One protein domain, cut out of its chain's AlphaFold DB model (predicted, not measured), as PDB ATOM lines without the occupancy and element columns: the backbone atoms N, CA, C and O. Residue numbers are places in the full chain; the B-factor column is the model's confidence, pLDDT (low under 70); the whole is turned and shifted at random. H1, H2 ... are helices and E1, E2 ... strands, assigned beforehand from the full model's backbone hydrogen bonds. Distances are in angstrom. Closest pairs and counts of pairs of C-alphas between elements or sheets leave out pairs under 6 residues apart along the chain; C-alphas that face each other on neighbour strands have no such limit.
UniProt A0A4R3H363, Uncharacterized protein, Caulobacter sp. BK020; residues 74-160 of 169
ATOM      1  N   VAL A  74     150.282 226.627 196.429       93.69
ATOM      2  CA  VAL A  74     151.547 227.277 196.085       93.69
ATOM      3  C   VAL A  74     152.686 226.482 196.714       93.69
ATOM      4  O   VAL A  74     152.742 226.346 197.934       93.69
ATOM      5  N   ILE A  75     153.587 225.975 195.876       92.44
ATOM      6  CA  ILE A  75     154.726 225.135 196.294       92.44
ATOM      7  C   ILE A  75     156.066 225.868 196.203       92.44
ATOM      8  O   ILE A  75     157.058 225.429 196.776       92.44
ATOM      9  N   TRP A  76     156.101 226.979 195.469       93.25
ATOM     10  CA  TRP A  76     157.273 227.829 195.323       93.25
ATOM     11  C   TRP A  76     156.844 229.241 194.915       93.25
ATOM     12  O   TRP A  76     155.900 229.412 194.137       93.25
ATOM     13  N   ALA A  77     157.545 230.259 195.411       92.62
ATOM     14  CA  ALA A  77     157.351 231.645 195.007       92.62
ATOM     15  C   ALA A  77     158.667 232.424 195.093       92.62
ATOM     16  O   ALA A  77     159.355 232.399 196.113       92.62
ATOM     17  N   ALA A  78     158.984 233.167 194.035       91.69
ATOM     18  CA  ALA A  78     160.086 234.117 194.037       91.69
ATOM     19  C   ALA A  78     159.769 235.332 194.923       91.69
ATOM     20  O   ALA A  78     158.623 235.606 195.282       91.69
ATOM     21  N   ARG A  79     160.791 236.132 195.234       88.81
ATOM     22  CA  ARG A  79     160.587 237.435 195.881       88.81
ATOM     23  C   ARG A  79     159.814 238.381 194.955       88.81
ATOM     24  O   ARG A  79     160.027 238.388 193.742       88.81
ATOM     25  N   PHE A  80     158.959 239.216 195.543       87.25
ATOM     26  CA  PHE A  80     158.268 240.276 194.814       87.25
ATOM     27  C   PHE A  80     159.270 241.238 194.177       87.25
ATOM     28  O   PHE A  80     160.236 241.664 194.814       87.25
ATOM     29  N   LYS A  81     159.013 241.610 192.924       87.31
ATOM     30  CA  LYS A  81     159.731 242.685 192.241       87.31
ATOM     31  C   LYS A  81     158.832 243.906 192.176       87.31
ATOM     32  O   LYS A  81     157.783 243.869 191.532       87.31
ATOM     33  N   GLU A  82     159.259 244.969 192.841       89.50
ATOM     34  CA  GLU A  82     158.595 246.267 192.844       89.50
ATOM     35  C   GLU A  82     159.206 247.179 191.775       89.50
ATOM     36  O   GLU A  82     160.425 247.241 191.600       89.50
ATOM     37  N   ARG A  83     158.348 247.889 191.043       85.62
ATOM     38  CA  ARG A  83     158.725 248.875 190.034       85.62
ATOM     39  C   ARG A  83     157.986 250.177 190.297       85.62
ATOM     40  O   ARG A  83     156.763 250.228 190.211       85.62
ATOM     41  N   TRP A  84     158.743 251.239 190.536       83.06
ATOM     42  CA  TRP A  84     158.207 252.591 190.644       83.06
ATOM     43  C   TRP A  84     157.868 253.144 189.256       83.06
ATOM     44  O   TRP A  84     158.665 253.061 188.316       83.06
ATOM     45  N   LEU A  85     156.658 253.671 189.125       75.56
ATOM     46  CA  LEU A  85     156.114 254.310 187.939       75.56
ATOM     47  C   LEU A  85     155.893 255.785 188.271       75.56
ATOM     48  O   LEU A  85     154.951 256.155 188.970       75.56
ATOM     49  N   ASP A  86     156.776 256.638 187.764       75.31
ATOM     50  CA  ASP A  86     156.623 258.078 187.916       75.31
ATOM     51  C   ASP A  86     155.734 258.635 186.801       75.31
ATOM     52  O   ASP A  86     156.098 258.641 185.623       75.31
ATOM     53  N   GLY A  87     154.556 259.126 187.180       62.31
ATOM     54  CA  GLY A  87     153.631 259.834 186.304       62.31
ATOM     55  C   GLY A  87     153.664 261.341 186.554       62.31
ATOM     56  O   GLY A  87     153.618 261.810 187.696       62.31
ATOM     57  N   ARG A  88     153.699 262.135 185.478       57.09
ATOM     58  CA  ARG A  88     153.441 263.583 185.533       57.09
ATOM     59  C   ARG A  88     152.074 263.852 184.911       57.09
ATOM     60  O   ARG A  88     151.926 263.753 183.698       57.09
ATOM     61  N   SER A  89     151.082 264.170 185.739       53.19
ATOM     62  CA  SER A  89     149.744 264.531 185.265       53.19
ATOM     63  C   SER A  89     149.655 266.045 185.067       53.19
ATOM     64  O   SER A  89     149.754 266.792 186.035       53.19
ATOM     65  N   GLY A  90     149.477 266.498 183.823       50.22
ATOM     66  CA  GLY A  90     149.203 267.902 183.486       50.22
ATOM     67  C   GLY A  90     150.439 268.775 183.219       50.22
ATOM     68  O   GLY A  90     151.457 268.710 183.911       50.22
ATOM     69  N   GLY A  91     150.349 269.611 182.180       49.44
ATOM     70  CA  GLY A  91     151.411 270.521 181.750       49.44
ATOM     71  C   GLY A  91     151.779 271.589 182.790       49.44
ATOM     72  O   GLY A  91     150.942 272.076 183.545       49.44
ATOM     73  N   GLY A  92     153.061 271.962 182.811       54.38
ATOM     74  CA  GLY A  92     153.611 273.159 183.463       54.38
ATOM     75  C   GLY A  92     153.721 273.145 184.995       54.38
ATOM     76  O   GLY A  92     154.764 273.530 185.517       54.38
ATOM     77  N   LYS A  93     152.682 272.707 185.719       58.06
ATOM     78  CA  LYS A  93     152.601 272.725 187.201       58.06
ATOM     79  C   LYS A  93     151.849 271.511 187.782       58.06
ATOM     80  O   LYS A  93     151.226 271.601 188.834       58.06
ATOM     81  N   GLY A  94     151.859 270.388 187.067       58.19
ATOM     82  CA  GLY A  94     151.134 269.174 187.434       58.19
ATOM     83  C   GLY A  94     151.721 268.416 188.628       58.19
ATOM     84  O   GLY A  94     152.942 268.286 188.745       58.19
ATOM     85  N   ALA A  95     150.851 267.890 189.497       61.72
ATOM     86  CA  ALA A  95     151.233 267.039 190.621       61.72
ATOM     87  C   ALA A  95     151.984 265.785 190.132       61.72
ATOM     88  O   ALA A  95     151.596 265.149 189.147       61.72
ATOM     89  N   ARG A  96     153.079 265.437 190.817       67.31
ATOM     90  CA  ARG A  96     153.819 264.195 190.568       67.31
ATOM     91  C   ARG A  96     153.074 263.062 191.270       67.31
ATOM     92  O   ARG A  96     152.936 263.092 192.489       67.31
ATOM     93  N   THR A  97     152.594 262.089 190.506       69.44
ATOM     94  CA  THR A  97     151.990 260.872 191.051       69.44
ATOM     95  C   THR A  97     152.988 259.746 190.861       69.44
ATOM     96  O   THR A  97     153.281 259.366 189.731       69.44
ATOM     97  N   THR A  98     153.520 259.229 191.961       76.44
ATOM     98  CA  THR A  98     154.351 258.025 191.955       76.44
ATOM     99  C   THR A  98     153.447 256.844 192.290       76.44
ATOM    100  O   THR A  98     152.827 256.823 193.354       76.44
ATOM    101  N   SER A  99     153.324 255.889 191.371       80.69
ATOM    102  CA  SER A  99     152.644 254.614 191.605       80.69
ATOM    103  C   SER A  99     153.663 253.477 191.669       80.69
ATOM    104  O   SER A  99     154.751 253.573 191.110       80.69
ATOM    105  N   ALA A 100     153.335 252.401 192.382       82.94
ATOM    106  CA  ALA A 100     154.153 251.195 192.441       82.94
ATOM    107  C   ALA A 100     153.444 250.063 191.689       82.94
ATOM    108  O   ALA A 100     152.233 249.878 191.819       82.94
ATOM    109  N   ALA A 101     154.198 249.318 190.890       85.69
ATOM    110  CA  ALA A 101     153.757 248.101 190.228       85.69
ATOM    111  C   ALA A 101     154.533 246.906 190.785       85.69
ATOM    112  O   ALA A 101     155.749 246.974 190.951       85.69
ATOM    113  N   TYR A 102     153.837 245.799 191.032       87.50
ATOM    114  CA  TYR A 102     154.428 244.575 191.569       87.50
ATOM    115  C   TYR A 102     154.370 243.456 190.536       87.50
ATOM    116  O   TYR A 102     153.413 243.340 189.772       87.50
ATOM    117  N   SER A 103     155.395 242.611 190.534       87.81
ATOM    118  CA  SER A 103     155.412 241.365 189.772       87.81
ATOM    119  C   SER A 103     155.910 240.219 190.645       87.81
ATOM    120  O   SER A 103     156.761 240.409 191.520       87.81
ATOM    121  N   LEU A 104     155.350 239.033 190.413       90.44
ATOM    122  CA  LEU A 104     155.657 237.810 191.141       90.44
ATOM    123  C   LEU A 104     155.773 236.648 190.152       90.44
ATOM    124  O   LEU A 104     155.041 236.586 189.164       90.44
ATOM    125  N   SER A 105     156.675 235.717 190.443       92.75
ATOM    126  CA  SER A 105     156.718 234.399 189.813       92.75
ATOM    127  C   SER A 105     156.487 233.350 190.887       92.75
ATOM    128  O   SER A 105     157.079 233.437 191.960       92.75
ATOM    129  N   PHE A 106     155.612 232.392 190.616       93.81
ATOM    130  CA  PHE A 106     155.236 231.352 191.564       93.81
ATOM    131  C   PHE A 106     154.838 230.077 190.820       93.81
ATOM    132  O   PHE A 106     154.529 230.123 189.628       93.81
ATOM    133  N   ALA A 107     154.859 228.955 191.534       95.06
ATOM    134  CA  ALA A 107     154.430 227.649 191.054       95.06
ATOM    135  C   ALA A 107     153.290 227.120 191.927       95.06
ATOM    136  O   ALA A 107     153.295 227.296 193.149       95.06
ATOM    137  N   VAL A 108     152.318 226.471 191.287       94.94
ATOM    138  CA  VAL A 108     151.127 225.916 191.935       94.94
ATOM    139  C   VAL A 108     151.018 224.444 191.564       94.94
ATOM    140  O   VAL A 108     150.892 224.152 190.382       94.94
ATOM    141  N   ALA A 109     151.019 223.552 192.555       95.38
ATOM    142  CA  ALA A 109     150.642 222.154 192.361       95.38
ATOM    143  C   ALA A 109     149.114 222.043 192.337       95.38
ATOM    144  O   ALA A 109     148.443 222.517 193.259       95.38
ATOM    145  N   VAL A 110     148.549 221.438 191.298       94.75
ATOM    146  CA  VAL A 110     147.104 221.277 191.111       94.75
ATOM    147  C   VAL A 110     146.597 219.912 191.558       94.75
ATOM    148  O   VAL A 110     145.532 219.860 192.178       94.75
ATOM    149  N   CYS A 111     147.310 218.826 191.262       95.06
ATOM    150  CA  CYS A 111     146.898 217.471 191.622       95.06
ATOM    151  C   CYS A 111     148.058 216.472 191.569       95.06
ATOM    152  O   CYS A 111     149.120 216.753 191.015       95.06
ATOM    153  N   GLU A 112     147.828 215.291 192.139       94.94
ATOM    154  CA  GLU A 112     148.714 214.147 191.950       94.94
ATOM    155  C   GLU A 112     148.497 213.496 190.580       94.94
ATOM    156  O   GLU A 112     147.376 213.432 190.063       94.94
ATOM    157  N   GLY A 113     149.588 212.976 190.031       94.31
ATOM    158  CA  GLY A 113     149.642 212.215 188.797       94.31
ATOM    159  C   GLY A 113     149.624 213.051 187.511       94.31
ATOM    160  O   GLY A 113     149.512 214.279 187.542       94.31
ATOM    161  N   PRO A 114     149.746 212.370 186.356       95.38
ATOM    162  CA  PRO A 114     149.788 213.031 185.062       95.38
ATOM    163  C   PRO A 114     148.451 213.675 184.662       95.38
ATOM    164  O   PRO A 114     147.400 213.035 184.737       95.38
ATOM    165  N   ILE A 115     148.496 214.900 184.138       96.19
ATOM    166  CA  ILE A 115     147.357 215.609 183.539       96.19
ATOM    167  C   ILE A 115     147.541 215.814 182.034       96.19
ATOM    168  O   ILE A 115     148.655 215.926 181.530       96.19
ATOM    169  N   GLU A 116     146.427 215.956 181.316       95.50
ATOM    170  CA  GLU A 116     146.439 216.362 179.901       95.50
ATOM    171  C   GLU A 116     146.784 217.855 179.741       95.50
ATOM    172  O   GLU A 116     147.420 218.259 178.769       95.50
ATOM    173  N   GLY A 117     146.385 218.689 180.707       94.69
ATOM    174  CA  GLY A 117     146.735 220.105 180.741       94.69
ATOM    175  C   GLY A 117     145.743 220.975 181.510       94.69
ATOM    176  O   GLY A 117     144.768 220.503 182.097       94.69
ATOM    177  N   ILE A 118     145.986 222.286 181.478       95.44
ATOM    178  CA  ILE A 118     145.179 223.298 182.167       95.44
ATOM    179  C   ILE A 118     144.356 224.081 181.145       95.44
ATOM    180  O   ILE A 118     144.895 224.722 180.250       95.44
ATOM    181  N   GLY A 119     143.027 224.039 181.280       93.62
ATOM    182  CA  GLY A 119     142.123 224.647 180.300       93.62
ATOM    183  C   GLY A 119     141.818 226.129 180.529       93.62
ATOM    184  O   GLY A 119     141.924 226.939 179.615       93.62
ATOM    185  N   ARG A 120     141.355 226.495 181.727       94.25
ATOM    186  CA  ARG A 120     140.984 227.877 182.069       94.25
ATOM    187  C   ARG A 120     141.493 228.189 183.466       94.25
ATOM    188  O   ARG A 120     141.481 227.317 184.331       94.25
ATOM    189  N   VAL A 121     141.916 229.429 183.667       94.62
ATOM    190  CA  VAL A 121     142.382 229.939 184.956       94.62
ATOM    191  C   VAL A 121     141.361 230.940 185.479       94.62
ATOM    192  O   VAL A 121     140.719 231.665 184.717       94.62
ATOM    193  N   TRP A 122     141.171 230.942 186.792       93.25
ATOM    194  CA  TRP A 122     140.301 231.884 187.481       93.25
ATOM    195  C   TRP A 122     141.078 232.528 188.618       93.25
ATOM    196  O   TRP A 122     141.772 231.826 189.347       93.25
ATOM    197  N   ALA A 123     140.881 233.827 188.805       91.06
ATOM    198  CA  ALA A 123     141.404 234.595 189.926       91.06
ATOM    199  C   ALA A 123     140.232 235.308 190.609       91.06
ATOM    200  O   ALA A 123     139.336 235.815 189.930       91.06
ATOM    201  N   ASP A 124     140.178 235.265 191.942       86.94
ATOM    202  CA  ASP A 124     139.132 235.911 192.754       86.94
ATOM    203  C   ASP A 124     137.697 235.635 192.266       86.94
ATOM    204  O   ASP A 124     136.826 236.501 192.198       86.94
ATOM    205  N   GLY A 125     137.454 234.384 191.866       85.94
ATOM    206  CA  GLY A 125     136.145 233.908 191.420       85.94
ATOM    207  C   GLY A 125     135.790 234.206 189.958       85.94
ATOM    208  O   GLY A 125     134.807 233.647 189.469       85.94
ATOM    209  N   LYS A 126     136.587 234.990 189.226       91.06
ATOM    210  CA  LYS A 126     136.324 235.350 187.821       91.06
ATOM    211  C   LYS A 126     137.322 234.681 186.870       91.06
ATOM    212  O   LYS A 126     138.460 234.444 187.269       91.06
ATOM    213  N   PRO A 127     136.919 234.333 185.631       93.62
ATOM    214  CA  PRO A 127     137.868 233.901 184.608       93.62
ATOM    215  C   PRO A 127     138.964 234.951 184.438       93.62
ATOM    216  O   PRO A 127     138.657 236.132 184.269       93.62
ATOM    217  N   MET A 128     140.218 234.519 184.513       94.38
ATOM    218  CA  MET A 128     141.371 235.382 184.297       94.38
ATOM    219  C   MET A 128     141.684 235.422 182.802       94.38
ATOM    220  O   MET A 128     141.702 234.379 182.144       94.38
ATOM    221  N   ASP A 129     141.932 236.619 182.275       93.81
ATOM    222  CA  ASP A 129     142.519 236.755 180.949       93.81
ATOM    223  C   ASP A 129     143.995 236.352 181.013       93.81
ATOM    224  O   ASP A 129     144.764 236.873 181.819       93.81
ATOM    225  N   MET A 130     144.368 235.389 180.177       93.88
ATOM    226  CA  MET A 130     145.729 234.861 180.106       93.88
ATOM    227  C   MET A 130     146.583 235.613 179.077       93.88
ATOM    228  O   MET A 130     147.756 235.281 178.900       93.88
ATOM    229  N   ALA A 131     146.032 236.625 178.398       93.81
ATOM    230  CA  ALA A 131     146.795 237.481 177.501       93.81
ATOM    231  C   ALA A 131     147.954 238.162 178.254       93.81
ATOM    232  O   ALA A 131     147.760 238.876 179.235       93.81
ATOM    233  N   GLY A 132     149.186 237.924 177.796       88.31
ATOM    234  CA  GLY A 132     150.396 238.466 178.425       88.31
ATOM    235  C   GLY A 132     150.861 237.731 179.689       88.31
ATOM    236  O   GLY A 132     151.896 238.099 180.245       88.31
ATOM    237  N   VAL A 133     150.159 236.679 180.129       91.75
ATOM    238  CA  VAL A 133     150.602 235.820 181.236       91.75
ATOM    239  C   VAL A 133     151.573 234.770 180.708       91.75
ATOM    240  O   VAL A 133     151.252 233.995 179.810       91.75
ATOM    241  N   VAL A 134     152.763 234.702 181.302       93.75
ATOM    242  CA  VAL A 134     153.725 233.630 181.025       93.75
ATOM    243  C   VAL A 134     153.435 232.466 181.966       93.75
ATOM    244  O   VAL A 134     153.825 232.494 183.131       93.75
ATOM    245  N   MET A 135     152.746 231.444 181.459       94.00
ATOM    246  CA  MET A 135     152.444 230.213 182.193       94.00
ATOM    247  C   MET A 135     153.187 229.032 181.566       94.00
ATOM    248  O   MET A 135     153.157 228.851 180.350       94.00
ATOM    249  N   ARG A 136     153.831 228.215 182.404       94.81
ATOM    250  CA  ARG A 136     154.360 226.898 182.033       94.81
ATOM    251  C   ARG A 136     153.532 225.837 182.742       94.81
ATOM    252  O   ARG A 136     153.214 226.010 183.914       94.81
ATOM    253  N   VAL A 137     153.172 224.784 182.017       95.44
ATOM    254  CA  VAL A 137     152.428 223.645 182.562       95.44
ATOM    255  C   VAL A 137     153.373 222.457 182.607       95.44
ATOM    256  O   VAL A 137     153.924 222.070 181.578       95.44
ATOM    257  N   HIS A 138     153.540 221.909 183.804       96.00
ATOM    258  CA  HIS A 138     154.206 220.639 184.054       96.00
ATOM    259  C   HIS A 138     153.109 219.598 184.219       96.00
ATOM    260  O   HIS A 138     152.130 219.839 184.919       96.00
ATOM    261  N   THR A 139     153.185 218.494 183.484       95.62
ATOM    262  CA  THR A 139     152.059 217.556 183.423       95.62
ATOM    263  C   THR A 139     152.013 216.612 184.609       95.62
ATOM    264  O   THR A 139     151.025 215.906 184.718       95.62
ATOM    265  N   GLY A 140     153.027 216.559 185.474       94.69
ATOM    266  CA  GLY A 140     153.069 215.580 186.564       94.69
ATOM    267  C   GLY A 140     153.632 214.220 186.156       94.69
ATOM    268  O   GLY A 140     153.515 213.264 186.919       94.69
ATOM    269  N   ALA A 141     154.225 214.104 184.964       94.56
ATOM    270  CA  ALA A 141     154.843 212.861 184.511       94.56
ATOM    271  C   ALA A 141     156.049 212.473 185.390       94.56
ATOM    272  O   ALA A 141     156.787 213.328 185.878       94.56
ATOM    273  N   GLU A 142     156.273 211.173 185.583       94.06
ATOM    274  CA  GLU A 142     157.384 210.660 186.403       94.06
ATOM    275  C   GLU A 142     158.767 210.968 185.812       94.06
ATOM    276  O   GLU A 142     159.767 211.023 186.525       94.06
ATOM    277  N   ASP A 143     158.841 211.195 184.503       93.19
ATOM    278  CA  ASP A 143     160.058 211.563 183.785       93.19
ATOM    279  C   ASP A 143     160.217 213.081 183.603       93.19
ATOM    280  O   ASP A 143     161.186 213.521 182.979       93.19
ATOM    281  N   GLN A 144     159.323 213.899 184.177       94.06
ATOM    282  CA  GLN A 144     159.420 215.348 184.042       94.06
ATOM    283  C   GLN A 144     160.696 215.905 184.694       94.06
ATOM    284  O   GLN A 144     161.194 215.415 185.721       94.06
ATOM    285  N   GLY A 145     161.247 216.933 184.049       92.38
ATOM    286  CA  GLY A 145     162.436 217.646 184.498       92.38
ATOM    287  C   GLY A 145     162.119 218.813 185.442       92.38
ATOM    288  O   GLY A 145     160.963 219.209 185.577       92.38
ATOM    289  N   PRO A 146     163.146 219.390 186.089       93.12
ATOM    290  CA  PRO A 146     163.003 220.606 186.889       93.12
ATOM    291  C   PRO A 146     162.549 221.807 186.047       93.12
ATOM    292  O   PRO A 146     162.915 221.934 184.876       93.12
ATOM    293  N   ASP A 147     161.790 222.726 186.656       94.19
ATOM    294  CA  ASP A 147     161.400 223.964 185.977       94.19
ATOM    295  C   ASP A 147     162.636 224.850 185.727       94.19
ATOM    296  O   ASP A 147     163.387 225.141 186.663       94.19
ATOM    297  N   PRO A 148     162.848 225.334 184.489       92.50
ATOM    298  CA  PRO A 148     164.047 226.089 184.142       92.50
ATOM    299  C   PRO A 148     164.113 227.474 184.798       92.50
ATOM    300  O   PRO A 148     165.212 227.972 185.039       92.50
ATOM    301  N   LEU A 149     162.976 228.119 185.096       92.06
ATOM    302  CA  LEU A 149     162.974 229.404 185.804       92.06
ATOM    303  C   LEU A 149     163.317 229.199 187.274       92.06
ATOM    304  O   LEU A 149     164.108 229.970 187.810       92.06
ATOM    305  N   ILE A 150     162.736 228.181 187.912       92.50
ATOM    306  CA  ILE A 150     163.062 227.858 189.307       92.50
ATOM    307  C   ILE A 150     164.545 227.484 189.400       92.50
ATOM    308  O   ILE A 150     165.254 228.069 190.211       92.50
ATOM    309  N   ALA A 151     165.051 226.655 188.481       92.69
ATOM    310  CA  ALA A 151     166.473 226.314 188.392       92.69
ATOM    311  C   ALA A 151     167.389 227.522 188.191       92.69
ATOM    312  O   ALA A 151     168.484 227.566 188.749       92.69
ATOM    313  N   ALA A 152     166.951 228.527 187.436       91.44
ATOM    314  CA  ALA A 152     167.707 229.765 187.277       91.44
ATOM    315  C   ALA A 152     167.725 230.636 188.547       91.44
ATOM    316  O   ALA A 152     168.647 231.433 188.713       91.44
ATOM    317  N   VAL A 153     166.716 230.521 189.417       90.94
ATOM    318  CA  VAL A 153     166.602 231.309 190.655       90.94
ATOM    319  C   VAL A 153     167.259 230.600 191.843       90.94
ATOM    320  O   VAL A 153     168.026 231.232 192.562       90.94
ATOM    321  N   GLU A 154     166.977 229.312 192.031       89.88
ATOM    322  CA  GLU A 154     167.411 228.514 193.190       89.88
ATOM    323  C   GLU A 154     168.694 227.706 192.921       89.88
ATOM    324  O   GLU A 154     169.365 227.256 193.848       89.88
ATOM    325  N   GLY A 155     169.065 227.527 191.650       86.50
ATOM    326  CA  GLY A 155     170.192 226.698 191.224       86.50
ATOM    327  C   GLY A 155     169.767 225.334 190.656       86.50
ATOM    328  O   GLY A 155     168.615 224.913 190.791       86.50
ATOM    329  N   PRO A 156     170.689 224.623 189.978       79.56
ATOM    330  CA  PRO A 156     170.377 223.399 189.240       79.56
ATOM    331  C   PRO A 156     169.929 222.245 190.149       79.56
ATOM    332  O   PRO A 156     170.314 222.160 191.318       79.56
ATOM    333  N   SER A 157     169.157 221.308 189.583       75.06
ATOM    334  CA  SER A 157     168.672 220.106 190.281       75.06
ATOM    335  C   SER A 157     169.797 219.240 190.837       75.06
ATOM    336  O   SER A 157     169.672 218.706 191.933       75.06
ATOM    337  N   ASP A 158     170.913 219.141 190.114       72.69
ATOM    338  CA  ASP A 158     172.049 218.284 190.479       72.69
ATOM    339  C   ASP A 158     172.773 218.789 191.735       72.69
ATOM    340  O   ASP A 158     173.417 218.022 192.445       72.69
ATOM    341  N   ALA A 159     172.619 220.080 192.041       70.94
ATOM    342  CA  ALA A 159     173.081 220.697 193.280       70.94
ATOM    343  C   ALA A 159     172.017 220.659 194.398       70.94
ATOM    344  O   ALA A 159     172.208 221.272 195.446       70.94
ATOM    345  N   GLY A 160     170.884 219.980 194.176       70.75
ATOM    346  CA  GLY A 160     169.746 219.928 195.098       70.75
ATOM    347  C   GLY A 160     168.917 221.214 195.162       70.75
ATOM    348  O   GLY A 160     168.027 221.309 196.001       70.75
TER     349      GLY A 160
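AT A GLANCE: This is residues 74 to 160 of the 169 residues of an uncharacterized protein of Caulobacter sp. BK020 (UniProt A0A4R3H363). With little regular structure, this domain is a long two-stranded arm, the hairpin E2 and E3, reaching from a loop-rich body that holds the short strand pair E1 and E4 and one short helix, H1. The 87 printed residues run E1, E2, E3, E4, H1; both two-stranded sheets are antiparallel, and the class is mixed, with 31 residues in named elements. The whole is extended, radius of gyration of the C-alphas 18.9 A, and flat, spanning 63 by 36 by 17 A.

HOW THE PARTS SIT: E2, residues 81 to 88, and E3, residues 96 to 103, stand at 156 degrees, with N 83 and O 101 2.8 A apart, within hydrogen-bond range. E3 runs on into E4, residues 106 to 109, at 36 degrees. E4 is antiparallel to E1, residues 74 to 77, at 164 degrees; N 107 and O 76 are 2.8 A apart. H1, residues 148 to 154, is only just apart from E1, closest 8.3 A; every O i to N i+4 pair in H1 is within hydrogen-bond range.

IN THESE COORDINATES: E2 is 22.8 A long and E3 22.9 A. E1 begins at C-alpha 74 (151.547, 227.277, 196.085); H1 ends at C-alpha 154 (167.411, 228.514, 193.190).

THE WHOLE: The farthest C-alphas, Gly 92 and Glu 142, are 62.7 A apart. The printed part has no cut. The link E4 to H1 is long, 38 residues. Residues 87 to 97 have pLDDT under 70.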